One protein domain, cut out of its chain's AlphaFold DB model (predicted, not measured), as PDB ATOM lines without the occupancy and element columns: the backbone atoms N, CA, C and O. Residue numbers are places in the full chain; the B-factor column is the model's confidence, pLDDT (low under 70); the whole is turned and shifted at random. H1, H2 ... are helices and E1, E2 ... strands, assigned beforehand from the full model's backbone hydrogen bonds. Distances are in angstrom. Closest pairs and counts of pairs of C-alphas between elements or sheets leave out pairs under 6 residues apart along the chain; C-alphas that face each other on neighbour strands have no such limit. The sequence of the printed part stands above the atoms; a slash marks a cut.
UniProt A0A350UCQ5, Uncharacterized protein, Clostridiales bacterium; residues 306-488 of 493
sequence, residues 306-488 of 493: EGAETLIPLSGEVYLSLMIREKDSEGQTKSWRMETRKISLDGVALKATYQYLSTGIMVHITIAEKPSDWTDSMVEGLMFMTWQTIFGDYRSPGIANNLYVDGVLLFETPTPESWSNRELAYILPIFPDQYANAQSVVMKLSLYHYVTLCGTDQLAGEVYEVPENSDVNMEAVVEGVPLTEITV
ATOM      1  N   GLU A 306      41.758 -46.347  42.916       92.75
ATOM      2  CA  GLU A 306      40.787 -46.331  44.014       92.75
ATOM      3  C   GLU A 306      39.899 -45.085  43.922       92.75
ATOM      4  O   GLU A 306      40.397 -43.980  43.712       92.75
ATOM      5  N   GLY A 307      38.585 -45.272  44.070       92.56
ATOM      6  CA  GLY A 307      37.617 -44.183  44.013       92.56
ATOM      7  C   GLY A 307      37.824 -43.147  45.117       92.56
ATOM      8  O   GLY A 307      38.390 -43.419  46.176       92.56
ATOM      9  N   ALA A 308      37.322 -41.942  44.875       95.38
ATOM     10  CA  ALA A 308      37.390 -40.848  45.833       95.38
ATOM     11  C   ALA A 308      36.008 -40.236  46.057       95.38
ATOM     12  O   ALA A 308      35.101 -40.363  45.235       95.38
ATOM     13  N   GLU A 309      35.855 -39.511  47.159       96.12
ATOM     14  CA  GLU A 309      34.670 -38.701  47.408       96.12
ATOM     15  C   GLU A 309      35.043 -37.348  48.005       96.12
ATOM     16  O   GLU A 309      36.087 -37.172  48.637       96.12
ATOM     17  N   THR A 310      34.202 -36.349  47.770       96.38
ATOM     18  CA  THR A 310      34.381 -35.005  48.316       96.38
ATOM     19  C   THR A 310      33.029 -34.418  48.681       96.38
ATOM     20  O   THR A 310      32.094 -34.440  47.882       96.38
ATOM     21  N   LEU A 311      32.940 -33.865  49.891       97.31
ATOM     22  CA  LEU A 311      31.805 -33.056  50.321       97.31
ATOM     23  C   LEU A 311      32.070 -31.585  50.006       97.31
ATOM     24  O   LEU A 311      33.126 -31.049  50.342       97.31
ATOM     25  N   ILE A 312      31.099 -30.941  49.366       97.25
ATOM     26  CA  ILE A 312      31.175 -29.559  48.895       97.25
ATOM     27  C   ILE A 312      30.038 -28.774  49.558       97.25
ATOM     28  O   ILE A 312      28.902 -28.820  49.074       97.25
ATOM     29  N   PRO A 313      30.301 -28.077  50.678       97.06
ATOM     30  CA  PRO A 313      29.294 -27.233  51.302       97.06
ATOM     31  C   PRO A 313      28.961 -26.057  50.381       97.06
ATOM     32  O   PRO A 313      29.853 -25.386  49.855       97.06
ATOM     33  N   LEU A 314      27.669 -25.805  50.203       96.88
ATOM     34  CA  LEU A 314      27.161 -24.620  49.528       96.88
ATOM     35  C   LEU A 314      26.836 -23.538  50.567       96.88
ATOM     36  O   LEU A 314      26.746 -23.800  51.767       96.88
ATOM     37  N   SER A 315      26.712 -22.293  50.113       94.06
ATOM     38  CA  SER A 315      26.336 -21.176  50.985       94.06
ATOM     39  C   SER A 315      25.745 -20.020  50.187       94.06
ATOM     40  O   SER A 315      25.934 -19.929  48.971       94.06
ATOM     41  N   GLY A 316      25.059 -19.118  50.886       94.75
ATOM     42  CA  GLY A 316      24.473 -17.920  50.293       94.75
ATOM     43  C   GLY A 316      23.089 -18.159  49.692       94.75
ATOM     44  O   GLY A 316      22.459 -19.187  49.917       94.75
ATOM     45  N   GLU A 317      22.591 -17.174  48.948       96.06
ATOM     46  CA  GLU A 317      21.251 -17.210  48.360       96.06
ATOM     47  C   GLU A 317      21.320 -17.242  46.833       96.06
ATOM     48  O   GLU A 317      22.047 -16.452  46.226       96.06
ATOM     49  N   VAL A 318      20.498 -18.089  46.216       95.62
ATOM     50  CA  VAL A 318      20.377 -18.209  44.757       95.62
ATOM     51  C   VAL A 318      18.920 -18.170  44.326       95.62
ATOM     52  O   VAL A 318      18.022 -18.490  45.103       95.62
ATOM     53  N   TYR A 319      18.678 -17.782  43.077       97.44
ATOM     54  CA  TYR A 319      17.397 -18.039  42.429       97.44
ATOM     55  C   TYR A 319      17.390 -19.466  41.889       97.44
ATOM     56  O   TYR A 319      18.321 -19.875  41.198       97.44
ATOM     57  N   LEU A 320      16.342 -20.214  42.216       96.19
ATOM     58  CA  LEU A 320      16.146 -21.591  41.794       96.19
ATOM     59  C   LEU A 320      14.793 -21.713  41.100       96.19
ATOM     60  O   LEU A 320      13.763 -21.353  41.679       96.19
ATOM     61  N   SER A 321      14.800 -22.215  39.868       95.12
ATOM     62  CA  SER A 321      13.575 -22.530  39.136       95.12
ATOM     63  C   SER A 321      13.083 -23.919  39.522       95.12
ATOM     64  O   SER A 321      13.838 -24.889  39.507       95.12
ATOM     65  N   LEU A 322      11.812 -24.006  39.891       93.25
ATOM     66  CA  LEU A 322      11.186 -25.188  40.459       93.25
ATOM     67  C   LEU A 322      10.107 -25.699  39.516       93.25
ATOM     68  O   LEU A 322       9.234 -24.944  39.087       93.25
ATOM     69  N   MET A 323      10.131 -27.004  39.263       88.12
ATOM     70  CA  MET A 323       9.001 -27.709  38.682       88.12
ATOM     71  C   MET A 323       8.123 -28.244  39.816       88.12
ATOM     72  O   MET A 323       8.543 -29.100  40.598       88.12
ATOM     73  N   ILE A 324       6.897 -27.740  39.917       87.81
ATOM     74  CA  ILE A 324       5.921 -28.208  40.902       87.81
ATOM     75  C   ILE A 324       4.866 -29.012  40.168       87.81
ATOM     76  O   ILE A 324       4.155 -28.469  39.329       87.81
ATOM     77  N   ARG A 325       4.759 -30.297  40.505       84.62
ATOM     78  CA  ARG A 325       3.757 -31.214  39.955       84.62
ATOM     79  C   ARG A 325       2.679 -31.455  41.003       84.62
ATOM     80  O   ARG A 325       2.982 -31.943  42.092       84.62
ATOM     81  N   GLU A 326       1.434 -31.134  40.681       83.25
ATOM     82  CA  GLU A 326       0.292 -31.545  41.491       83.25
ATOM     83  C   GLU A 326      -0.138 -32.936  41.042       83.25
ATOM     84  O   GLU A 326      -0.437 -33.164  39.868       83.25
ATOM     85  N   LYS A 327      -0.148 -33.878  41.984       82.06
ATOM     86  CA  LYS A 327      -0.579 -35.250  41.731       82.06
ATOM     87  C   LYS A 327      -2.029 -35.445  42.162       82.06
ATOM     88  O   LYS A 327      -2.468 -34.850  43.147       82.06
ATOM     89  N   ASP A 328      -2.770 -36.268  41.434       80.81
ATOM     90  CA  ASP A 328      -4.092 -36.723  41.859       80.81
ATOM     91  C   ASP A 328      -4.004 -37.820  42.939       80.81
ATOM     92  O   ASP A 328      -2.925 -38.181  43.418       80.81
ATOM     93  N   SER A 329      -5.159 -38.347  43.358       80.81
ATOM     94  CA  SER A 329      -5.244 -39.411  44.369       80.81
ATOM     95  C   SER A 329      -4.621 -40.742  43.938       80.81
ATOM     96  O   SER A 329      -4.408 -41.603  44.789       80.81
ATOM     97  N   GLU A 330      -4.346 -40.919  42.645       81.56
ATOM     98  CA  GLU A 330      -3.731 -42.113  42.056       81.56
ATOM     99  C   GLU A 330      -2.224 -41.913  41.811       81.56
ATOM    100  O   GLU A 330      -1.528 -42.836  41.394       81.56
ATOM    101  N   GLY A 331      -1.694 -40.725  42.126       73.62
ATOM    102  CA  GLY A 331      -0.283 -40.382  41.971       73.62
ATOM    103  C   GLY A 331       0.096 -39.914  40.565       73.62
ATOM    104  O   GLY A 331       1.284 -39.674  40.322       73.62
ATOM    105  N   GLN A 332      -0.877 -39.748  39.665       76.38
ATOM    106  CA  GLN A 332      -0.662 -39.220  38.321       76.38
ATOM    107  C   GLN A 332      -0.537 -37.700  38.355       76.38
ATOM    108  O   GLN A 332      -1.176 -37.028  39.166       76.38
ATOM    109  N   THR A 333       0.304 -37.140  37.484       73.62
ATOM    110  CA  THR A 333       0.463 -35.682  37.395       73.62
ATOM    111  C   THR A 333      -0.794 -35.086  36.770       73.62
ATOM    112  O   THR A 333      -1.075 -35.324  35.601       73.62
ATOM    113  N   LYS A 334      -1.540 -34.306  37.553       78.56
ATOM    114  CA  LYS A 334      -2.760 -33.612  37.128       78.56
ATOM    115  C   LYS A 334      -2.443 -32.264  36.489       78.56
ATOM    116  O   LYS A 334      -3.062 -31.873  35.510       78.56
ATOM    117  N   SER A 335      -1.498 -31.543  37.071       78.88
ATOM    118  CA  SER A 335      -1.009 -30.268  36.561       78.88
ATOM    119  C   SER A 335       0.436 -30.085  36.983       78.88
ATOM    120  O   SER A 335       0.933 -30.727  37.917       78.88
ATOM    121  N   TRP A 336       1.136 -29.206  36.283       84.94
ATOM    122  CA  TRP A 336       2.457 -28.789  36.692       84.94
ATOM    123  C   TRP A 336       2.670 -27.323  36.361       84.94
ATOM    124  O   TRP A 336       2.157 -26.798  35.371       84.94
ATOM    125  N   ARG A 337       3.425 -26.665  37.229       88.81
ATOM    126  CA  ARG A 337       3.727 -25.244  37.144       88.81
ATOM    127  C   ARG A 337       5.202 -25.002  37.373       88.81
ATOM    128  O   ARG A 337       5.875 -25.772  38.067       88.81
ATOM    129  N   MET A 338       5.680 -23.913  36.798       90.56
ATOM    130  CA  MET A 338       7.043 -23.437  36.942       90.56
ATOM    131  C   MET A 338       7.045 -22.099  37.666       90.56
ATOM    132  O   MET A 338       6.276 -21.194  37.344       90.56
ATOM    133  N   GLU A 339       7.918 -21.989  38.654       93.81
ATOM    134  CA  GLU A 339       8.163 -20.751  39.386       93.81
ATOM    135  C   GLU A 339       9.651 -20.635  39.706       93.81
ATOM    136  O   GLU A 339      10.353 -21.644  39.797       93.81
ATOM    137  N   THR A 340      10.137 -19.419  39.930       96.06
ATOM    138  CA  THR A 340      11.513 -19.181  40.374       96.06
ATOM    139  C   THR A 340      11.501 -18.494  41.727       96.06
ATOM    140  O   THR A 340      10.791 -17.512  41.942       96.06
ATOM    141  N   ARG A 341      12.270 -19.027  42.679       95.50
ATOM    142  CA  ARG A 341      12.315 -18.520  44.055       95.50
ATOM    143  C   ARG A 341      13.739 -18.265  44.493       95.50
ATOM    144  O   ARG A 341      14.643 -19.020  44.151       95.50
ATOM    145  N   LYS A 342      13.920 -17.228  45.308       96.06
ATOM    146  CA  LYS A 342      15.177 -17.016  46.022       96.06
ATOM    147  C   LYS A 342      15.234 -17.952  47.228       96.06
ATOM    148  O   LYS A 342      14.320 -17.933  48.052       96.06
ATOM    149  N   ILE A 343      16.268 -18.781  47.309       95.06
ATOM    150  CA  ILE A 343      16.426 -19.835  48.318       95.06
ATOM    151  C   ILE A 343      17.836 -19.760  48.909       95.06
ATOM    152  O   ILE A 343      18.795 -19.458  48.198       95.06
ATOM    153  N   SER A 344      17.953 -20.030  50.213       96.12
ATOM    154  CA  SER A 344      19.247 -20.185  50.882       96.12
ATOM    155  C   SER A 344      19.825 -21.580  50.643       96.12
ATOM    156  O   SER A 344      19.123 -22.588  50.751       96.12
ATOM    157  N   LEU A 345      21.119 -21.620  50.336       96.88
ATOM    158  CA  LEU A 345      21.933 -22.828  50.226       96.88
ATOM    159  C   LEU A 345      22.629 -23.186  51.547       96.88
ATOM    160  O   LEU A 345      23.353 -24.177  51.607       96.88
ATOM    161  N   ASP A 346      22.441 -22.396  52.606       96.19
ATOM    162  CA  ASP A 346      23.079 -22.657  53.895       96.19
ATOM    163  C   ASP A 346      22.586 -23.991  54.481       96.19
ATOM    164  O   ASP A 346      21.386 -24.234  54.617       96.19
ATOM    165  N   GLY A 347      23.527 -24.866  54.842       95.50
ATOM    166  CA  GLY A 347      23.225 -26.223  55.311       95.50
ATOM    167  C   GLY A 347      22.967 -27.235  54.189       95.50
ATOM    168  O   GLY A 347      22.595 -28.371  54.483       95.50
ATOM    169  N   VAL A 348      23.157 -26.844  52.925       97.69
ATOM    170  CA  VAL A 348      23.189 -27.762  51.781       97.69
ATOM    171  C   VAL A 348      24.634 -28.157  51.495       97.69
ATOM    172  O   VAL A 348      25.509 -27.297  51.379       97.69
ATOM    173  N   ALA A 349      24.891 -29.452  51.333       97.75
ATOM    174  CA  ALA A 349      26.182 -29.958  50.879       97.75
ATOM    175  C   ALA A 349      25.991 -30.933  49.720       97.75
ATOM    176  O   ALA A 349      25.163 -31.844  49.791       97.75
ATOM    177  N   LEU A 350      26.780 -30.752  48.662       96.88
ATOM    178  CA  LEU A 350      26.880 -31.722  47.579       96.88
ATOM    179  C   LEU A 350      27.898 -32.803  47.955       96.88
ATOM    180  O   LEU A 350      28.905 -32.511  48.601       96.88
ATOM    181  N   LYS A 351      27.667 -34.034  47.511       97.38
ATOM    182  CA  LYS A 351      28.664 -35.104  47.490       97.38
ATOM    183  C   LYS A 351      29.038 -35.370  46.042       97.38
ATOM    184  O   LYS A 351      28.170 -35.731  45.256       97.38
ATOM    185  N   ALA A 352      30.317 -35.211  45.724       96.38
ATOM    186  CA  ALA A 352      30.903 -35.688  44.480       96.38
ATOM    187  C   ALA A 352      31.616 -37.022  44.744       96.38
ATOM    188  O   ALA A 352      32.459 -37.088  45.641       96.38
ATOM    189  N   THR A 353      31.290 -38.069  43.991       95.81
ATOM    190  CA  THR A 353      32.023 -39.346  43.979       95.81
ATOM    191  C   THR A 353      32.708 -39.540  42.637       95.81
ATOM    192  O   THR A 353      32.098 -39.292  41.598       95.81
ATOM    193  N   TYR A 354      33.954 -40.001  42.676       94.75
ATOM    194  CA  TYR A 354      34.830 -40.142  41.519       94.75
ATOM    195  C   TYR A 354      35.144 -41.615  41.286       94.75
ATOM    196  O   TYR A 354      35.646 -42.291  42.190       94.75
ATOM    197  N   GLN A 355      34.882 -42.085  40.071       93.25
ATOM    198  CA  GLN A 355      35.328 -43.382  39.578       93.25
ATOM    199  C   GLN A 355      36.349 -43.144  38.463       93.25
ATOM    200  O   GLN A 355      36.108 -42.364  37.541       93.25
ATOM    201  N   TYR A 356      37.508 -43.785  38.574       92.94
ATOM    202  CA  TYR A 356      38.611 -43.628  37.630       92.94
ATOM    203  C   TYR A 356      38.569 -44.778  36.630       92.94
ATOM    204  O   TYR A 356      38.907 -45.909  36.979       92.94
ATOM    205  N   LEU A 357      38.125 -44.490  35.412       91.00
ATOM    206  CA  LEU A 357      37.919 -45.455  34.334       91.00
ATOM    207  C   LEU A 357      39.049 -45.339  33.303       91.00
ATOM    208  O   LEU A 357      39.811 -44.370  33.295       91.00
ATOM    209  N   SER A 358      39.152 -46.313  32.402       87.69
ATOM    210  CA  SER A 358      40.095 -46.243  31.275       87.69
ATOM    211  C   SER A 358      39.739 -45.136  30.269       87.69
ATOM    212  O   SER A 358      40.621 -44.597  29.602       87.69
ATOM    213  N   THR A 359      38.461 -44.759  30.201       84.00
ATOM    214  CA  THR A 359      37.891 -43.751  29.290       84.00
ATOM    215  C   THR A 359      37.792 -42.351  29.897       84.00
ATOM    216  O   THR A 359      37.357 -41.419  29.220       84.00
ATOM    217  N   GLY A 360      38.188 -42.168  31.159       88.44
ATOM    218  CA  GLY A 360      38.092 -40.877  31.834       88.44
ATOM    219  C   GLY A 360      37.789 -40.979  33.324       88.44
ATOM    220  O   GLY A 360      37.978 -42.013  33.963       88.44
ATOM    221  N   ILE A 361      37.309 -39.875  33.896       90.69
ATOM    222  CA  ILE A 361      36.864 -39.818  35.293       90.69
ATOM    223  C   ILE A 361      35.352 -39.633  35.301       90.69
ATOM    224  O   ILE A 361      34.866 -38.571  34.912       90.69
ATOM    225  N   MET A 362      34.618 -40.633  35.780       89.94
ATOM    226  CA  MET A 362      33.183 -40.508  36.018       89.94
ATOM    227  C   MET A 362      32.954 -39.802  37.358       89.94
ATOM    228  O   MET A 362      33.484 -40.211  38.395       89.94
ATOM    229  N   VAL A 363      32.169 -38.727  37.338       91.38
ATOM    230  CA  VAL A 363      31.855 -37.894  38.501       91.38
ATOM    231  C   VAL A 363      30.356 -37.876  38.716       91.38
ATOM    232  O   VAL A 363      29.629 -37.294  37.917       91.38
ATOM    233  N   HIS A 364      29.909 -38.439  39.835       91.75
ATOM    234  CA  HIS A 364      28.512 -38.378  40.256       91.75
ATOM    235  C   HIS A 364      28.352 -37.329  41.349       91.75
ATOM    236  O   HIS A 364      29.043 -37.377  42.370       91.75
ATOM    237  N   ILE A 365      27.447 -36.376  41.144       93.06
ATOM    238  CA  ILE A 365      27.142 -35.307  42.092       93.06
ATOM    239  C   ILE A 365      25.711 -35.478  42.589       93.06
ATOM    240  O   ILE A 365      24.764 -35.480  41.807       93.06
ATOM    241  N   THR A 366      25.562 -35.570  43.908       94.00
ATOM    242  CA  THR A 366      24.273 -35.699  44.605       94.00
ATOM    243  C   THR A 366      24.189 -34.720  45.776       94.00
ATOM    244  O   THR A 366      25.198 -34.160  46.208       94.00
ATOM    245  N   ILE A 367      22.991 -34.503  46.326       95.00
ATOM    246  CA  ILE A 367      22.821 -33.752  47.581       95.00
ATOM    247  C   ILE A 367      23.034 -34.703  48.765       95.00
ATOM    248  O   ILE A 367      22.259 -35.635  48.969       95.00
ATOM    249  N   ALA A 368      24.069 -34.439  49.561       96.38
ATOM    250  CA  ALA A 368      24.427 -35.216  50.747       96.38
ATOM    251  C   ALA A 368      23.679 -34.734  51.993       96.38
ATOM    252  O   ALA A 368      23.174 -35.525  52.789       96.38
ATOM    253  N   GLU A 369      23.612 -33.414  52.147       97.25
ATOM    254  CA  GLU A 369      23.002 -32.742  53.287       97.25
ATOM    255  C   GLU A 369      22.082 -31.644  52.776       97.25
ATOM    256  O   GLU A 369      22.391 -30.964  51.796       97.25
ATOM    257  N   LYS A 370      20.939 -31.476  53.442       96.19
ATOM    258  CA  LYS A 370      20.019 -30.372  53.192       96.19
ATOM    259  C   LYS A 370      19.238 -30.023  54.460       96.19
ATOM    260  O   LYS A 370      18.964 -30.919  55.269       96.19
ATOM    261  N   PRO A 371      18.798 -28.766  54.608       95.94
ATOM    262  CA  PRO A 371      17.860 -28.375  55.650       95.94
ATOM    263  C   PRO A 371      16.547 -29.178  55.613       95.94
ATOM    264  O   PRO A 371      16.120 -29.692  54.574       95.94
ATOM    265  N   SER A 372      15.867 -29.286  56.758       93.81
ATOM    266  CA  SER A 372      14.621 -30.060  56.876       93.81
ATOM    267  C   SER A 372      13.449 -29.477  56.080       93.81
ATOM    268  O   SER A 372      12.506 -30.197  55.766       93.81
ATOM    269  N   ASP A 373      13.489 -28.182  55.782       93.06
ATOM    270  CA  ASP A 373      12.483 -27.444  55.018       93.06
ATOM    271  C   ASP A 373      12.703 -27.499  53.494       93.06
ATOM    272  O   ASP A 373      11.828 -27.072  52.742       93.06
ATOM    273  N   TRP A 374      13.814 -28.083  53.021       94.56
ATOM    274  CA  TRP A 374      14.023 -28.336  51.593       94.56
ATOM    275  C   TRP A 374      13.054 -29.390  51.060       94.56
ATOM    276  O   TRP A 374      13.102 -30.560  51.464       94.56
ATOM    277  N   THR A 375      12.227 -28.980  50.099       92.06
ATOM    278  CA  THR A 375      11.252 -29.839  49.421       92.06
ATOM    279  C   THR A 375      11.896 -30.660  48.305       92.06
ATOM    280  O   THR A 375      12.983 -30.338  47.824       92.06
ATOM    281  N   ASP A 376      11.199 -31.701  47.842       89.06
ATOM    282  CA  ASP A 376      11.641 -32.485  46.683       89.06
ATOM    283  C   ASP A 376      11.809 -31.615  45.430       89.06
ATOM    284  O   ASP A 376      12.818 -31.734  44.749       89.06
ATOM    285  N   SER A 377      10.904 -30.666  45.166       90.19
ATOM    286  CA  SER A 377      11.049 -29.742  44.029       90.19
ATOM    287  C   SER A 377      12.322 -28.893  44.098       90.19
ATOM    288  O   SER A 377      12.856 -28.538  43.053       90.19
ATOM    289  N   MET A 378      12.818 -28.554  45.295       93.75
ATOM    290  CA  MET A 378      14.087 -27.824  45.451       93.75
ATOM    291  C   MET A 378      15.292 -28.721  45.171       93.75
ATOM    292  O   MET A 378      16.230 -28.294  44.506       93.75
ATOM    293  N   VAL A 379      15.248 -29.973  45.639       92.56
ATOM    294  CA  VAL A 379      16.259 -30.990  45.309       92.56
ATOM    295  C   VAL A 379      16.308 -31.190  43.796       92.56
ATOM    296  O   VAL A 379      17.383 -31.099  43.208       92.56
ATOM    297  N   GLU A 380      15.146 -31.384  43.170       89.75
ATOM    298  CA  GLU A 380      15.038 -31.600  41.728       89.75
ATOM    299  C   GLU A 380      15.450 -30.375  40.920       89.75
ATOM    300  O   GLU A 380      16.163 -30.515  39.937       89.75
ATOM    301  N   GLY A 381      15.066 -29.170  41.349       90.56
ATOM    302  CA  GLY A 381      15.485 -27.934  40.692       90.56
ATOM    303  C   GLY A 381      16.997 -27.710  40.760       90.56
ATOM    304  O   GLY A 381      17.582 -27.243  39.785       90.56
ATOM    305  N   LEU A 382      17.645 -28.039  41.891       92.81
ATOM    306  CA  LEU A 382      19.096 -27.873  42.026       92.81
ATOM    307  C   LEU A 382      19.848 -28.935  41.220       92.81
ATOM    308  O   LEU A 382      20.841 -28.606  40.583       92.81
ATOM    309  N   MET A 383      19.386 -30.187  41.242       90.62
ATOM    310  CA  MET A 383      20.012 -31.311  40.533       90.62
ATOM    311  C   MET A 383      19.498 -31.480  39.098       90.62
ATOM    312  O   MET A 383      19.711 -32.520  38.484       90.62
ATOM    313  N   PHE A 384      18.836 -30.465  38.542       87.12
ATOM    314  CA  PHE A 384      18.478 -30.450  37.132       87.12
ATOM    315  C   PHE A 384      19.684 -30.026  36.295       87.12
ATOM    316  O   PHE A 384      20.406 -29.105  36.677       87.12
ATOM    317  N   MET A 385      19.898 -30.652  35.142       85.25
ATOM    318  CA  MET A 385      20.976 -30.255  34.235       85.25
ATOM    319  C   MET A 385      20.554 -29.138  33.277       85.25
ATOM    320  O   MET A 385      19.395 -29.041  32.874       85.25
ATOM    321  N   THR A 386      21.523 -28.348  32.828       85.50
ATOM    322  CA  THR A 386      21.376 -27.504  31.638       85.50
ATOM    323  C   THR A 386      22.653 -27.527  30.807       85.50
ATOM    324  O   THR A 386      23.741 -27.789  31.324       85.50
ATOM    325  N   TRP A 387      22.533 -27.244  29.513       79.50
ATOM    326  CA  TRP A 387      23.654 -27.234  28.579       79.50
ATOM    327  C   TRP A 387      23.510 -26.114  27.552       79.50
ATOM    328  O   TRP A 387      22.426 -25.564  27.328       79.50
ATOM    329  N   GLN A 388      24.633 -25.763  26.927       79.50
ATOM    330  CA  GLN A 388      24.638 -24.799  25.836       79.50
ATOM    331  C   GLN A 388      23.998 -25.421  24.601       79.50
ATOM    332  O   GLN A 388      24.330 -26.528  24.187       79.50
ATOM    333  N   THR A 389      23.097 -24.679  23.974       74.50
ATOM    334  CA  THR A 389      22.630 -25.002  22.626       74.50
ATOM    335  C   THR A 389      23.782 -24.901  21.625       74.50
ATOM    336  O   THR A 389      24.798 -24.261  21.891       74.50
ATOM    337  N   ILE A 390      23.582 -25.423  20.412       65.81
ATOM    338  CA  ILE A 390      24.538 -25.291  19.295       65.81
ATOM    339  C   ILE A 390      24.908 -23.833  18.948       65.81
ATOM    340  O   ILE A 390      25.862 -23.589  18.216       65.81
ATOM    341  N   PHE A 391      24.147 -22.855  19.450       72.62
ATOM    342  CA  PHE A 391      24.394 -21.426  19.265       72.62
ATOM    343  C   PHE A 391      25.146 -20.778  20.442       72.62
ATOM    344  O   PHE A 391      25.401 -19.578  20.407       72.62
ATOM    345  N   GLY A 392      25.508 -21.555  21.470       73.62
ATOM    346  CA  GLY A 392      26.202 -21.092  22.676       73.62
ATOM    347  C   GLY A 392      25.292 -20.501  23.759       73.62
ATOM    348  O   GLY A 392      25.780 -20.083  24.805       73.62
ATOM    349  N   ASP A 393      23.976 -20.469  23.533       81.44
ATOM    350  CA  ASP A 393      22.999 -19.944  24.493       81.44
ATOM    351  C   ASP A 393      22.451 -21.057  25.394       81.44
ATOM    352  O   ASP A 393      22.234 -22.176  24.924       81.44
ATOM    353  N   TYR A 394      22.127 -20.733  26.647       86.06
ATOM    354  CA  TYR A 394      21.326 -21.594  27.525       86.06
ATOM    355  C   TYR A 394      19.841 -21.252  27.380       86.06
ATOM    356  O   TYR A 394      19.485 -20.084  27.222       86.06
ATOM    357  N   ARG A 395      18.971 -22.267  27.433       84.62
ATOM    358  CA  ARG A 395      17.508 -22.091  27.297       84.62
ATOM    359  C   ARG A 395      16.686 -22.725  28.416       84.62
ATOM    360  O   ARG A 395      15.491 -22.463  28.502       84.62
ATOM    361  N   SER A 396      17.313 -23.516  29.278       87.75
ATOM    362  CA  SER A 396      16.685 -24.167  30.428       87.75
ATOM    363  C   SER A 396      17.461 -23.860  31.717       87.75
ATOM    364  O   SER A 396      18.669 -23.600  31.662       87.75
ATOM    365  N   PRO A 397      16.788 -23.845  32.881       90.56
ATOM    366  CA  PRO A 397      17.425 -23.729  34.183       90.56
ATOM    367  C   PRO A 397      18.145 -25.034  34.521       90.56
ATOM    368  O   PRO A 397      17.918 -26.049  33.870       90.56
ATOM    369  N   GLY A 398      18.974 -25.009  35.556       90.75
ATOM    370  CA  GLY A 398      19.738 -26.164  36.020       90.75
ATOM    371  C   GLY A 398      21.224 -25.860  36.152       90.75
ATOM    372  O   GLY A 398      21.674 -24.737  35.916       90.75
ATOM    373  N   ILE A 399      22.001 -26.858  36.550       91.06
ATOM    374  CA  ILE A 399      23.449 -26.758  36.690       91.06
ATOM    375  C   ILE A 399      24.123 -27.009  35.340       91.06
ATOM    376  O   ILE A 399      23.904 -28.032  34.692       91.06
ATOM    377  N   ALA A 400      24.986 -26.073  34.957       89.00
ATOM    378  CA  ALA A 400      25.976 -26.232  33.905       89.00
ATOM    379  C   ALA A 400      27.361 -26.441  34.526       89.00
ATOM    380  O   ALA A 400      27.673 -25.874  35.578       89.00
ATOM    381  N   ASN A 401      28.216 -27.196  33.844       88.31
ATOM    382  CA  ASN A 401      29.600 -27.430  34.246       88.31
ATOM    383  C   ASN A 401      30.556 -26.763  33.254       88.31
ATOM    384  O   ASN A 401      30.327 -26.824  32.056       88.31
ATOM    385  N   ASN A 402      31.647 -26.185  33.755       87.81
ATOM    386  CA  ASN A 402      32.825 -25.831  32.971       87.81
ATOM    387  C   ASN A 402      34.056 -26.542  33.530       87.81
ATOM    388  O   ASN A 402      34.415 -26.321  34.687       87.81
ATOM    389  N   LEU A 403      34.729 -27.350  32.712       87.56
ATOM    390  CA  LEU A 403      35.916 -28.095  33.122       87.56
ATOM    391  C   LEU A 403      37.190 -27.312  32.792       87.56
ATOM    392  O   LEU A 403      37.393 -26.889  31.657       87.56
ATOM    393  N   TYR A 404      38.061 -27.143  33.783       87.81
ATOM    394  CA  TYR A 404      39.368 -26.518  33.633       87.81
ATOM    395  C   TYR A 404      40.465 -27.517  33.973       87.81
ATOM    396  O   TYR A 404      40.428 -28.129  35.041       87.81
ATOM    397  N   VAL A 405      41.480 -27.602  33.117       86.56
ATOM    398  CA  VAL A 405      42.719 -28.334  33.405       86.56
ATOM    399  C   VAL A 405      43.881 -27.359  33.328       86.56
ATOM    400  O   VAL A 405      44.007 -26.597  32.370       86.56
ATOM    401  N   ASP A 406      44.674 -27.305  34.394       86.75
ATOM    402  CA  ASP A 406      45.796 -26.375  34.566       86.75
ATOM    403  C   ASP A 406      45.420 -24.904  34.301       86.75
ATOM    404  O   ASP A 406      46.204 -24.092  33.812       86.75
ATOM    405  N   GLY A 407      44.178 -24.547  34.654       84.69
ATOM    406  CA  GLY A 407      43.621 -23.201  34.508       84.69
ATOM    407  C   GLY A 407      43.086 -22.866  33.112       84.69
ATOM    408  O   GLY A 407      42.617 -21.745  32.906       84.69
ATOM    409  N   VAL A 408      43.108 -23.810  32.172       83.31
ATOM    410  CA  VAL A 408      42.586 -23.637  30.813       83.31
ATOM    411  C   VAL A 408      41.242 -24.355  30.684       83.31
ATOM    412  O   VAL A 408      41.106 -25.505  31.088       83.31
ATOM    413  N   LEU A 409      40.246 -23.649  30.145       80.81
ATOM    414  CA  LEU A 409      38.907 -24.180  29.892       80.81
ATOM    415  C   LEU A 409      38.955 -25.226  28.770       80.81
ATOM    416  O   LEU A 409      39.475 -24.935  27.692       80.81
ATOM    417  N   LEU A 410      38.365 -26.396  29.004       75.50
ATOM    418  CA  LEU A 410      38.078 -27.371  27.955       75.50
ATOM    419  C   LEU A 410      36.793 -26.964  27.220       75.50
ATOM    420  O   LEU A 410      35.775 -26.678  27.850       75.50
ATOM    421  N   PHE A 411      36.883 -26.858  25.890       56.56
ATOM    422  CA  PHE A 411      35.882 -26.199  25.039       56.56
ATOM    423  C   PHE A 411      34.530 -26.910  24.993       56.56
ATOM    424  O   PHE A 411      33.505 -26.243  24.883       56.56
ATOM    425  N   GLU A 412      34.527 -28.236  25.082       59.41
ATOM    426  CA  GLU A 412      33.300 -29.003  25.215       59.41
ATOM    427  C   GLU A 412      33.241 -29.574  26.620       59.41
ATOM    428  O   GLU A 412      34.032 -30.416  27.043       59.41
ATOM    429  N   THR A 413      32.332 -29.006  27.390       56.94
ATOM    430  CA  THR A 413      32.063 -29.443  28.745       56.94
ATOM    431  C   THR A 413      31.211 -30.697  28.668       56.94
ATOM    432  O   THR A 413      30.199 -30.648  27.965       56.94
ATOM    433  N   PRO A 414      31.559 -31.778  29.388       59.66
ATOM    434  CA  PRO A 414      30.748 -32.986  29.387       59.66
ATOM    435  C   PRO A 414      29.304 -32.621  29.722       59.66
ATOM    436  O   PRO A 414      29.042 -31.994  30.756       59.66
ATOM    437  N   THR A 415      28.376 -32.950  28.828       60.41
ATOM    438  CA  THR A 415      26.952 -32.895  29.145       60.41
ATOM    439  C   THR A 415      26.652 -34.056  30.080       60.41
ATOM    440  O   THR A 415      27.111 -35.164  29.809       60.41
ATOM    441  N   PRO A 416      25.934 -33.836  31.188       55.81
ATOM    442  CA  PRO A 416      25.644 -34.933  32.087       55.81
ATOM    443  C   PRO A 416      24.714 -35.953  31.416       55.81
ATOM    444  O   PRO A 416      23.777 -35.571  30.718       55.81
ATOM    445  N   GLU A 417      24.986 -37.243  31.611       52.19
ATOM    446  CA  GLU A 417      24.345 -38.341  30.860       52.19
ATOM    447  C   GLU A 417      22.957 -38.743  31.399       52.19
ATOM    448  O   GLU A 417      22.243 -39.510  30.758       52.19
ATOM    449  N   SER A 418      22.523 -38.233  32.559       52.09
ATOM    450  CA  SER A 418      21.343 -38.775  33.247       52.09
ATOM    451  C   SER A 418      20.119 -37.857  33.267       52.09
ATOM    452  O   SER A 418      20.140 -36.808  33.903       52.09
ATOM    453  N   TRP A 419      18.968 -38.336  32.781       50.03
ATOM    454  CA  TRP A 419      17.627 -37.769  33.056       50.03
ATOM    455  C   TRP A 419      17.148 -37.949  34.516       50.03
ATOM    456  O   TRP A 419      15.961 -37.834  34.826       50.03
ATOM    457  N   SER A 420      18.072 -38.259  35.424       58.41
ATOM    458  CA  SER A 420      17.839 -38.384  36.855       58.41
ATOM    459  C   SER A 420      17.659 -36.993  37.462       58.41
ATOM    460  O   SER A 420      18.602 -36.215  37.544       58.41
ATOM    461  N   ASN A 421      16.457 -36.668  37.950       66.81
ATOM    462  CA  ASN A 421      16.187 -35.378  38.602       66.81
ATOM    463  C   ASN A 421      16.972 -35.167  39.922       66.81
ATOM    464  O   ASN A 421      16.693 -34.215  40.642       66.81
ATOM    465  N   ARG A 422      17.866 -36.072  40.342       83.38
ATOM    466  CA  ARG A 422      18.504 -36.034  41.676       83.38
ATOM    467  C   ARG A 422      20.010 -36.260  41.651       83.38
ATOM    468  O   ARG A 422      20.623 -36.335  42.716       83.38
ATOM    469  N   GLU A 423      20.587 -36.353  40.464       87.56
ATOM    470  CA  GLU A 423      21.991 -36.665  40.274       87.56
ATOM    471  C   GLU A 423      22.497 -36.029  38.984       87.56
ATOM    472  O   GLU A 423      21.798 -36.002  37.974       87.56
ATOM    473  N   LEU A 424      23.732 -35.537  39.028       88.06
ATOM    474  CA  LEU A 424      24.461 -35.103  37.845       88.06
ATOM    475  C   LEU A 424      25.671 -36.020  37.668       88.06
ATOM    476  O   LEU A 424      26.579 -35.994  38.500       88.06
ATOM    477  N   ALA A 425      25.679 -36.814  36.599       86.19
ATOM    478  CA  ALA A 425      26.786 -37.696  36.238       86.19
ATOM    479  C   ALA A 425      27.562 -37.118  35.047       86.19
ATOM    480  O   ALA A 425      26.958 -36.835  34.017       86.19
ATOM    481  N   TYR A 426      28.875 -36.927  35.184       85.19
ATOM    482  CA  TYR A 426      29.753 -36.373  34.148       85.19
ATOM    483  C   TYR A 426      30.918 -37.316  33.859       85.19
ATOM    484  O   TYR A 426      31.558 -37.782  34.796       85.19
ATOM    485  N   ILE A 427      31.289 -37.471  32.588       83.06
ATOM    486  CA  ILE A 427      32.545 -38.125  32.198       83.06
ATOM    487  C   ILE A 427      33.560 -37.052  31.833       83.06
ATOM    488  O   ILE A 427      33.412 -36.347  30.837       83.06
ATOM    489  N   LEU A 428      34.592 -36.890  32.655       87.31
ATOM    490  CA  LEU A 428      35.674 -35.953  32.378       87.31
ATOM    491  C   LEU A 428      36.706 -36.637  31.468       87.31
ATOM    492  O   LEU A 428      37.208 -37.696  31.857       87.31
ATOM    493  N   PRO A 429      37.084 -36.038  30.321       84.50
ATOM    494  CA  PRO A 429      38.043 -36.612  29.374       84.50
ATOM    495  C   PRO A 429      39.486 -36.440  29.879       84.50
ATOM    496  O   PRO A 429      40.292 -35.708  29.309       84.50
ATOM    497  N   ILE A 430      39.777 -37.052  31.026       86.62
ATOM    498  CA  ILE A 430      41.070 -37.023  31.708       86.62
ATOM    499  C   ILE A 430      41.452 -38.469  31.977       86.62
ATOM    500  O   ILE A 430      40.843 -39.136  32.815       86.62
ATOM    501  N   PHE A 431      42.445 -38.950  31.246       87.56
ATOM    502  CA  PHE A 431      42.743 -40.377  31.157       87.56
ATOM    503  C   PHE A 431      43.858 -40.798  32.126       87.56
ATOM    504  O   PHE A 431      44.653 -39.951  32.555       87.56
ATOM    505  N   PRO A 432      43.957 -42.097  32.466       88.38
ATOM    506  CA  PRO A 432      44.983 -42.615  33.372       88.38
ATOM    507  C   PRO A 432      46.419 -42.204  33.033       88.38
ATOM    508  O   PRO A 432      47.187 -41.831  33.925       88.38
ATOM    509  N   ASP A 433      46.788 -42.194  31.751       83.75
ATOM    510  CA  ASP A 433      48.122 -41.786  31.292       83.75
ATOM    511  C   ASP A 433      48.423 -40.286  31.516       83.75
ATOM    512  O   ASP A 433      49.580 -39.854  31.468       83.75
ATOM    513  N   GLN A 434      47.402 -39.489  31.837       83.56
ATOM    514  CA  GLN A 434      47.497 -38.043  32.036       83.56
ATOM    515  C   GLN A 434      47.551 -37.625  33.511       83.56
ATOM    516  O   GLN A 434      47.989 -36.507  33.803       83.56
ATOM    517  N   TYR A 435      47.166 -38.497  34.450       86.12
ATOM    518  CA  TYR A 435      47.030 -38.145  35.873       86.12
ATOM    519  C   TYR A 435      48.307 -37.558  36.483       86.12
ATOM    520  O   TYR A 435      48.244 -36.607  37.258       86.12
ATOM    521  N   ALA A 436      49.478 -38.075  36.101       81.62
ATOM    522  CA  ALA A 436      50.761 -37.601  36.619       81.62
ATOM    523  C   ALA A 436      51.195 -36.229  36.060       81.62
ATOM    524  O   ALA A 436      52.068 -35.582  36.643       81.62
ATOM    525  N   ASN A 437      50.624 -35.804  34.929       83.00
ATOM    526  CA  ASN A 437      51.037 -34.597  34.210       83.00
ATOM    527  C   ASN A 437      50.125 -33.398  34.492       83.00
ATOM    528  O   ASN A 437      50.608 -32.265  34.479       83.00
ATOM    529  N   ALA A 438      48.841 -33.639  34.763       84.00
ATOM    530  CA  ALA A 438      47.898 -32.592  35.130       84.00
ATOM    531  C   ALA A 438      48.185 -32.079  36.554       84.00
ATOM    532  O   ALA A 438      48.221 -32.844  37.520       84.00
ATOM    533  N   GLN A 439      48.391 -30.771  36.702       84.56
ATOM    534  CA  GLN A 439      48.654 -30.145  38.003       84.56
ATOM    535  C   GLN A 439      47.362 -29.828  38.757       84.56
ATOM    536  O   GLN A 439      47.344 -29.845  39.989       84.56
ATOM    537  N   SER A 440      46.297 -29.493  38.030       88.81
ATOM    538  CA  SER A 440      45.014 -29.091  38.593       88.81
ATOM    539  C   SER A 440      43.869 -29.419  37.647       88.81
ATOM    540  O   SER A 440      43.891 -29.030  36.483       88.81
ATOM    541  N   VAL A 441      42.808 -30.019  38.182       91.75
ATOM    542  CA  VAL A 441      41.551 -30.262  37.470       91.75
ATOM    543  C   VAL A 441      40.412 -29.690  38.299       91.75
ATOM    544  O   VAL A 441      40.263 -30.024  39.475       91.75
ATOM    545  N   VAL A 442      39.630 -28.790  37.705       94.00
ATOM    546  CA  VAL A 442      38.570 -28.056  38.403       94.00
ATOM    547  C   VAL A 442      37.295 -28.046  37.573       94.00
ATOM    548  O   VAL A 442      37.279 -27.536  36.455       94.00
ATOM    549  N   MET A 443      36.209 -28.543  38.155       93.50
ATOM    550  CA  MET A 443      34.856 -28.350  37.641       93.50
ATOM    551  C   MET A 443      34.273 -27.074  38.247       93.50
ATOM    552  O   MET A 443      34.215 -26.927  39.468       93.50
ATOM    553  N   LYS A 444      33.832 -26.137  37.410       94.12
ATOM    554  CA  LYS A 444      33.122 -24.931  37.844       94.12
ATOM    555  C   LYS A 444      31.650 -25.077  37.526       94.12
ATOM    556  O   LYS A 444      31.255 -24.995  36.363       94.12
ATOM    557  N   LEU A 445      30.848 -25.256  38.564       93.62
ATOM    558  CA  LEU A 445      29.407 -25.381  38.431       93.62
ATOM    559  C   LEU A 445      28.763 -23.995  38.448       93.62
ATOM    560  O   LEU A 445      29.082 -23.155  39.292       93.62
ATOM    561  N   SER A 446      27.845 -23.761  37.516       94.19
ATOM    562  CA  SER A 446      27.009 -22.559  37.453       94.19
ATOM    563  C   SER A 446      25.543 -22.963  37.466       94.19
ATOM    564  O   SER A 446      25.161 -23.882  36.749       94.19
ATOM    565  N   LEU A 447      24.726 -22.280  38.261       95.31
ATOM    566  CA  LEU A 447      23.287 -22.508  38.328       95.31
ATOM    567  C   LEU A 447      22.569 -21.507  37.423       95.31
ATOM    568  O   LEU A 447      22.678 -20.295  37.616       95.31
ATOM    569  N   TYR A 448      21.815 -22.020  36.459       94.94
ATOM    570  CA  TYR A 448      20.918 -21.251  35.614       94.94
ATOM    571  C   TYR A 448      19.497 -21.291  36.163       94.94
ATOM    572  O   TYR A 448      19.020 -22.324  36.634       94.94
ATOM    573  N   HIS A 449      18.806 -20.165  36.061       95.75
ATOM    574  CA  HIS A 449      17.409 -20.018  36.458       95.75
ATOM    575  C   HIS A 449      16.654 -19.181  35.426       95.75
ATOM    576  O   HIS A 449      17.251 -18.382  34.702       95.75
ATOM    577  N   TYR A 450      15.338 -19.362  35.352       95.25
ATOM    578  CA  TYR A 450      14.479 -18.546  34.505       95.25
ATOM    579  C   TYR A 450      14.388 -17.112  35.033       95.25
ATOM    580  O   TYR A 450      14.046 -16.874  36.190       95.25
ATOM    581  N   VAL A 451      14.637 -16.161  34.137       95.25
ATOM    582  CA  VAL A 451      14.327 -14.737  34.313       95.25
ATOM    583  C   VAL A 451      12.938 -14.452  33.753       95.25
ATOM    584  O   VAL A 451      12.114 -13.814  34.405       95.25
ATOM    585  N   THR A 452      12.653 -14.982  32.563       93.75
ATOM    586  CA  THR A 452      11.313 -14.995  31.978       93.75
ATOM    587  C   THR A 452      10.997 -16.359  31.385       93.75
ATOM    588  O   THR A 452      11.892 -17.063  30.909       93.75
ATOM    589  N   LEU A 453       9.715 -16.723  31.402       90.81
ATOM    590  CA  LEU A 453       9.223 -17.975  30.830       90.81
ATOM    591  C   LEU A 453       7.848 -17.757  30.200       90.81
ATOM    592  O   LEU A 453       6.902 -17.383  30.892       90.81
ATOM    593  N   CYS A 454       7.724 -17.964  28.891       88.38
ATOM    594  CA  CYS A 454       6.474 -17.811  28.140       88.38
ATOM    595  C   CYS A 454       5.762 -16.469  28.414       88.38
ATOM    596  O   CYS A 454       4.539 -16.407  28.536       88.38
ATOM    597  N   GLY A 455       6.542 -15.391  28.549       86.56
ATOM    598  CA  GLY A 455       6.048 -14.042  28.842       86.56
ATOM    599  C   GLY A 455       5.801 -13.724  30.322       86.56
ATOM    600  O   GLY A 455       5.477 -12.577  30.616       86.56
ATOM    601  N   THR A 456       5.977 -14.684  31.235       90.75
ATOM    602  CA  THR A 456       5.916 -14.447  32.690       90.75
ATOM    603  C   THR A 456       7.245 -13.910  33.226       90.75
ATOM    604  O   THR A 456       8.313 -14.339  32.775       90.75
ATOM    605  N   ASP A 457       7.185 -12.987  34.189       94.00
ATOM    606  CA  ASP A 457       8.339 -12.476  34.940       94.00
ATOM    607  C   ASP A 457       8.607 -13.360  36.165       94.00
ATOM    608  O   ASP A 457       7.985 -13.245  37.225       94.00
ATOM    609  N   GLN A 458       9.569 -14.264  36.007       94.56
ATOM    610  CA  GLN A 458       9.881 -15.278  37.005       94.56
ATOM    611  C   GLN A 458      10.570 -14.682  38.241       94.56
ATOM    612  O   GLN A 458      10.395 -15.195  39.346       94.56
ATOM    613  N   LEU A 459      11.299 -13.568  38.099       93.25
ATOM    614  CA  LEU A 459      11.970 -12.909  39.227       93.25
ATOM    615  C   LEU A 459      11.011 -12.055  40.065       93.25
ATOM    616  O   LEU A 459      11.262 -11.841  41.254       93.25
ATOM    617  N   ALA A 460       9.901 -11.603  39.474       92.62
ATOM    618  CA  ALA A 460       8.797 -10.967  40.192       92.62
ATOM    619  C   ALA A 460       7.901 -11.970  40.951       92.62
ATOM    620  O   ALA A 460       6.999 -11.551  41.682       92.62
ATOM    621  N   GLY A 461       8.163 -13.276  40.817       90.25
ATOM    622  CA  GLY A 461       7.393 -14.348  41.448       90.25
ATOM    623  C   GLY A 461       6.137 -14.749  40.674       90.25
ATOM    624  O   GLY A 461       5.245 -15.364  41.258       90.25
ATOM    625  N   GLU A 462       6.037 -14.396  39.388       93.62
ATOM    626  CA  GLU A 462       4.970 -14.919  38.538       93.62
ATOM    627  C   GLU A 462       5.162 -16.420  38.296       93.62
ATOM    628  O   GLU A 462       6.278 -16.932  38.195       93.62
ATOM    629  N   VAL A 463       4.043 -17.131  38.204       91.00
ATOM    630  CA  VAL A 463       4.008 -18.582  38.037       91.00
ATOM    631  C   VAL A 463       3.505 -18.892  36.637       91.00
ATOM    632  O   VAL A 463       2.473 -18.365  36.215       91.00
ATOM    633  N   TYR A 464       4.219 -19.758  35.927       89.69
ATOM    634  CA  TYR A 464       3.765 -20.287  34.652       89.69
ATOM    635  C   TYR A 464       3.059 -21.624  34.876       89.69
ATOM    636  O   TYR A 464       3.680 -22.607  35.276       89.69
ATOM    637  N   GLU A 465       1.754 -21.655  34.625       88.50
ATOM    638  CA  GLU A 465       0.956 -22.883  34.614       88.50
ATOM    639  C   GLU A 465       1.085 -23.540  33.236       88.50
ATOM    640  O   GLU A 465       0.755 -22.918  32.220       88.50
ATOM    641  N   VAL A 466       1.577 -24.781  33.183       81.75
ATOM    642  CA  VAL A 466       1.778 -25.469  31.904       81.75
ATOM    643  C   VAL A 466       0.435 -26.023  31.403       81.75
ATOM    644  O   VAL A 466      -0.207 -26.790  32.123       81.75
ATOM    645  N   PRO A 467      -0.018 -25.674  30.183       76.62
ATOM    646  CA  PRO A 467      -1.280 -26.183  29.642       76.62
ATOM    647  C   PRO A 467      -1.263 -27.705  29.423       76.62
ATOM    648  O   PRO A 467      -0.261 -28.243  28.958       76.62
ATOM    649  N   GLU A 468      -2.401 -28.378  29.650       66.50
ATOM    650  CA  GLU A 468      -2.562 -29.845  29.508       66.50
ATOM    651  C   GLU A 468      -2.146 -30.401  28.129       66.50
ATOM    652  O   GLU A 468      -1.716 -31.543  28.046       66.50
ATOM    653  N   ASN A 469      -2.230 -29.596  27.058       60.22
ATOM    654  CA  ASN A 469      -1.936 -30.002  25.672       60.22
ATOM    655  C   ASN A 469      -0.809 -29.167  25.030       60.22
ATOM    656  O   ASN A 469      -0.889 -28.788  23.860       60.22
ATOM    657  N   SER A 470       0.199 -28.775  25.809       56.38
ATOM    658  CA  SER A 470       1.319 -27.971  25.311       56.38
ATOM    659  C   SER A 470       2.387 -28.831  24.625       56.38
ATOM    660  O   SER A 470       3.276 -29.351  25.298       56.38
ATOM    661  N   ASP A 471       2.386 -28.859  23.290       47.78
ATOM    662  CA  ASP A 471       3.531 -29.333  22.502       47.78
ATOM    663  C   ASP A 471       4.585 -28.220  22.319       47.78
ATOM    664  O   ASP A 471       4.512 -27.348  21.454       47.78
ATOM    665  N   VAL A 472       5.540 -28.247  23.250       51.78
ATOM    666  CA  VAL A 472       6.970 -27.888  23.185       51.78
ATOM    667  C   VAL A 472       7.421 -26.770  22.220       51.78
ATOM    668  O   VAL A 472       7.924 -27.000  21.123       51.78
ATOM    669  N   ASN A 473       7.388 -25.533  22.721       56.94
ATOM    670  CA  ASN A 473       8.490 -24.568  22.583       56.94
ATOM    671  C   ASN A 473       8.319 -23.478  23.649       56.94
ATOM    672  O   ASN A 473       7.648 -22.469  23.430       56.94
ATOM    673  N   MET A 474       8.887 -23.707  24.836       74.44
ATOM    674  CA  MET A 474       8.877 -22.704  25.900       74.44
ATOM    675  C   MET A 474       9.894 -21.611  25.563       74.44
ATOM    676  O   MET A 474      11.099 -21.857  25.526       74.44
ATOM    677  N   GLU A 475       9.413 -20.400  25.284       84.31
ATOM    678  CA  GLU A 475      10.285 -19.238  25.119       84.31
ATOM    679  C   GLU A 475      10.780 -18.801  26.496       84.31
ATOM    680  O   GLU A 475       9.992 -18.376  27.342       84.31
ATOM    681  N   ALA A 476      12.083 -18.917  26.728       87.81
ATOM    682  CA  ALA A 476      12.683 -18.631  28.017       87.81
ATOM    683  C   ALA A 476      13.926 -17.754  27.878       87.81
ATOM    684  O   ALA A 476      14.717 -17.905  26.945       87.81
ATOM    685  N   VAL A 477      14.111 -16.870  28.856       92.00
ATOM    686  CA  VAL A 477      15.383 -16.194  29.114       92.00
ATOM    687  C   VAL A 477      15.905 -16.721  30.437       92.00
ATOM    688  O   VAL A 477      15.193 -16.684  31.441       92.00
ATOM    689  N   VAL A 478      17.146 -17.200  30.440       94.06
ATOM    690  CA  VAL A 478      17.815 -17.714  31.638       94.06
ATOM    691  C   VAL A 478      19.052 -16.893  31.972       94.06
ATOM    692  O   VAL A 478      19.705 -16.337  31.087       94.06
ATOM    693  N   GLU A 479      19.388 -16.841  33.255       95.38
ATOM    694  CA  GLU A 479      20.608 -16.219  33.765       95.38
ATOM    695  C   GLU A 479      21.400 -17.236  34.590       95.38
ATOM    696  O   GLU A 479      20.828 -17.972  35.393       95.38
ATOM    697  N   GLY A 480      22.717 -17.278  34.372       93.88
ATOM    698  CA  GLY A 480      23.637 -18.172  35.069       93.88
ATOM    699  C   GLY A 480      24.420 -17.444  36.156       93.88
ATOM    700  O   GLY A 480      24.999 -16.386  35.904       93.88
ATOM    701  N   VAL A 481      24.492 -18.037  37.347       94.81
ATOM    702  CA  VAL A 481      25.323 -17.558  38.461       94.81
ATOM    703  C   VAL A 481      26.324 -18.636  38.889       94.81
ATOM    704  O   VAL A 481      25.990 -19.821  38.837       94.81
ATOM    705  N   PRO A 482      27.547 -18.278  39.325       95.56
ATOM    706  CA  PRO A 482      28.480 -19.255  39.883       95.56
ATOM    707  C   PRO A 482      27.867 -19.959  41.100       95.56
ATOM    708  O   PRO A 482      27.368 -19.288  42.002       95.56
ATOM    709  N   LEU A 483      27.925 -21.291  41.126       96.00
ATOM    710  CA  LEU A 483      27.433 -22.103  42.241       96.00
ATOM    711  C   LEU A 483      28.585 -22.542  43.146       96.00
ATOM    712  O   LEU A 483      28.596 -22.227  44.332       96.00
ATOM    713  N   THR A 484      29.554 -23.275  42.595       96.19
ATOM    714  CA  THR A 484      30.720 -23.766  43.340       96.19
ATOM    715  C   THR A 484      31.848 -24.191  42.396       96.19
ATOM    716  O   THR A 484      31.627 -24.414  41.203       96.19
ATOM    717  N   GLU A 485      33.061 -24.312  42.932       95.75
ATOM    718  CA  GLU A 485      34.215 -24.893  42.244       95.75
ATOM    719  C   GLU A 485      34.617 -26.189  42.954       95.75
ATOM    720  O   GLU A 485      34.836 -26.209  44.166       95.75
ATOM    721  N   ILE A 486      34.720 -27.275  42.195       95.44
ATOM    722  CA  ILE A 486      35.061 -28.604  42.690       95.44
ATOM    723  C   ILE A 486      36.443 -28.955  42.149       95.44
ATOM    724  O   ILE A 486      36.636 -29.063  40.939       95.44
ATOM    725  N   THR A 487      37.413 -29.130  43.045       95.75
ATOM    726  CA  THR A 487      38.716 -29.691  42.665       95.75
ATOM    727  C   THR A 487      38.566 -31.197  42.523       95.75
ATOM    728  O   THR A 487      38.214 -31.870  43.491       95.75
ATOM    729  N   VAL A 488      38.835 -31.715  41.328       94.75
ATOM    730  CA  VAL A 488      38.778 -33.149  41.046       94.75
ATOM    731  C   VAL A 488      40.057 -33.786  41.596       94.75
ATOM    732  O   VAL A 488      41.154 -33.389  41.189       94.75
TER     733      VAL A 488
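This is residues 306 to 488 of the 493 residues of an uncharacterized protein of Clostridiales bacterium (UniProt A0A350UCQ5). Seven strands in two strongly twisted sheets, E1 E4 E5 E7 and E6 E8 E9, form a flattened barrel, nearly closed but loose at its two seams, E1 to E9 and E6 to E7. The long hairpin of E2 and E3 extends past one end of this barrel and crosses E8, partly face to face with the sheet E6 E8 E9, while the short helix H1 caps that end beside E2. The printed part has 183 residues, with nine named strands and one named helix in the order E1 E2 E3 E4 E5 H1 E6 E7 E8 E9, and is mostly strand. The three sheets run E1 E4 E5 E7, E6 E8 E9 and E2 E3, each antiparallel. The whole is compact, with a radius of gyration of the C-alphas of 17.6 A and spans of 53 by 39 by 32 A.

Find C-alpha 306 at (40.787, -46.331, 44.014); from there E1 runs to residue 313. Next come E2, residues 317 to 327, 29.1 A long, and E3, residues 333 to 344, 27.8 A, which bends by 66 degrees at residue 340. E4 takes residues 349 to 357, 25.5 A, and E5 residues 360 to 369, 27.5 A. H1, residues 376 to 382, begins at C-alpha 376 at (11.641, -32.485, 46.683). Then look for E6, residues 398 to 405, E7, residues 424 to 428, and E8, residues 441 to 453, 35.2 A. E9, residues 476 to 487, 31.9 A, ends at C-alpha 487 at (38.716, -29.691, 42.665).

Start at E1, an edge strand: N 310 and O 352 of E4 are 2.8 A apart. E4 and E5 are a hairpin, with N 353 and O 364 at 2.9 A, and N 363 of E5 reaches O 426 of E7 at 2.8 A. In the other sheet, see N 400 of E6 and O 446 of E8 at 2.8 A, and N 445 of E8 and O 484 of E9 at 2.9 A. The closest C-alphas of E1 and E9 are those of Ile 312 and Ile 486, 7.4 A; of E6 and E7, Leu 403 and Leu 428, 7.9 A. In the hairpin of E2 and E3, N 320 and O 341 are 2.8 A apart. This pair and E6 E8 E9 make a sandwich, two sheets face to face, their strands at 57 degrees; the closest C-alphas of E2 and E8 are Ser 321 and His 449, 5.3 A. C-alphas 322 of E2 and 381 of H1 are the closest of those two, 5.1 A. H1 only grazes the sheets E1 E4 E5 E7 and E6 E8 E9; its O i to N i+4 pairs are each within hydrogen-bond range.

The C-alphas of Ser 329 and Asn 437 are the two farthest apart, 57.4 A. The printed part has no cut. The links H1 to E6, E6 to E7, E7 to E8 and E8 to E9 are long; in the last, residues 464 to 465 pair antiparallel with residues 337 to 338 of E3. The mean pLDDT of the printed part is 86.6; look for values under 70 at residue 390, residues 411 to 421 and residues 468 to 473.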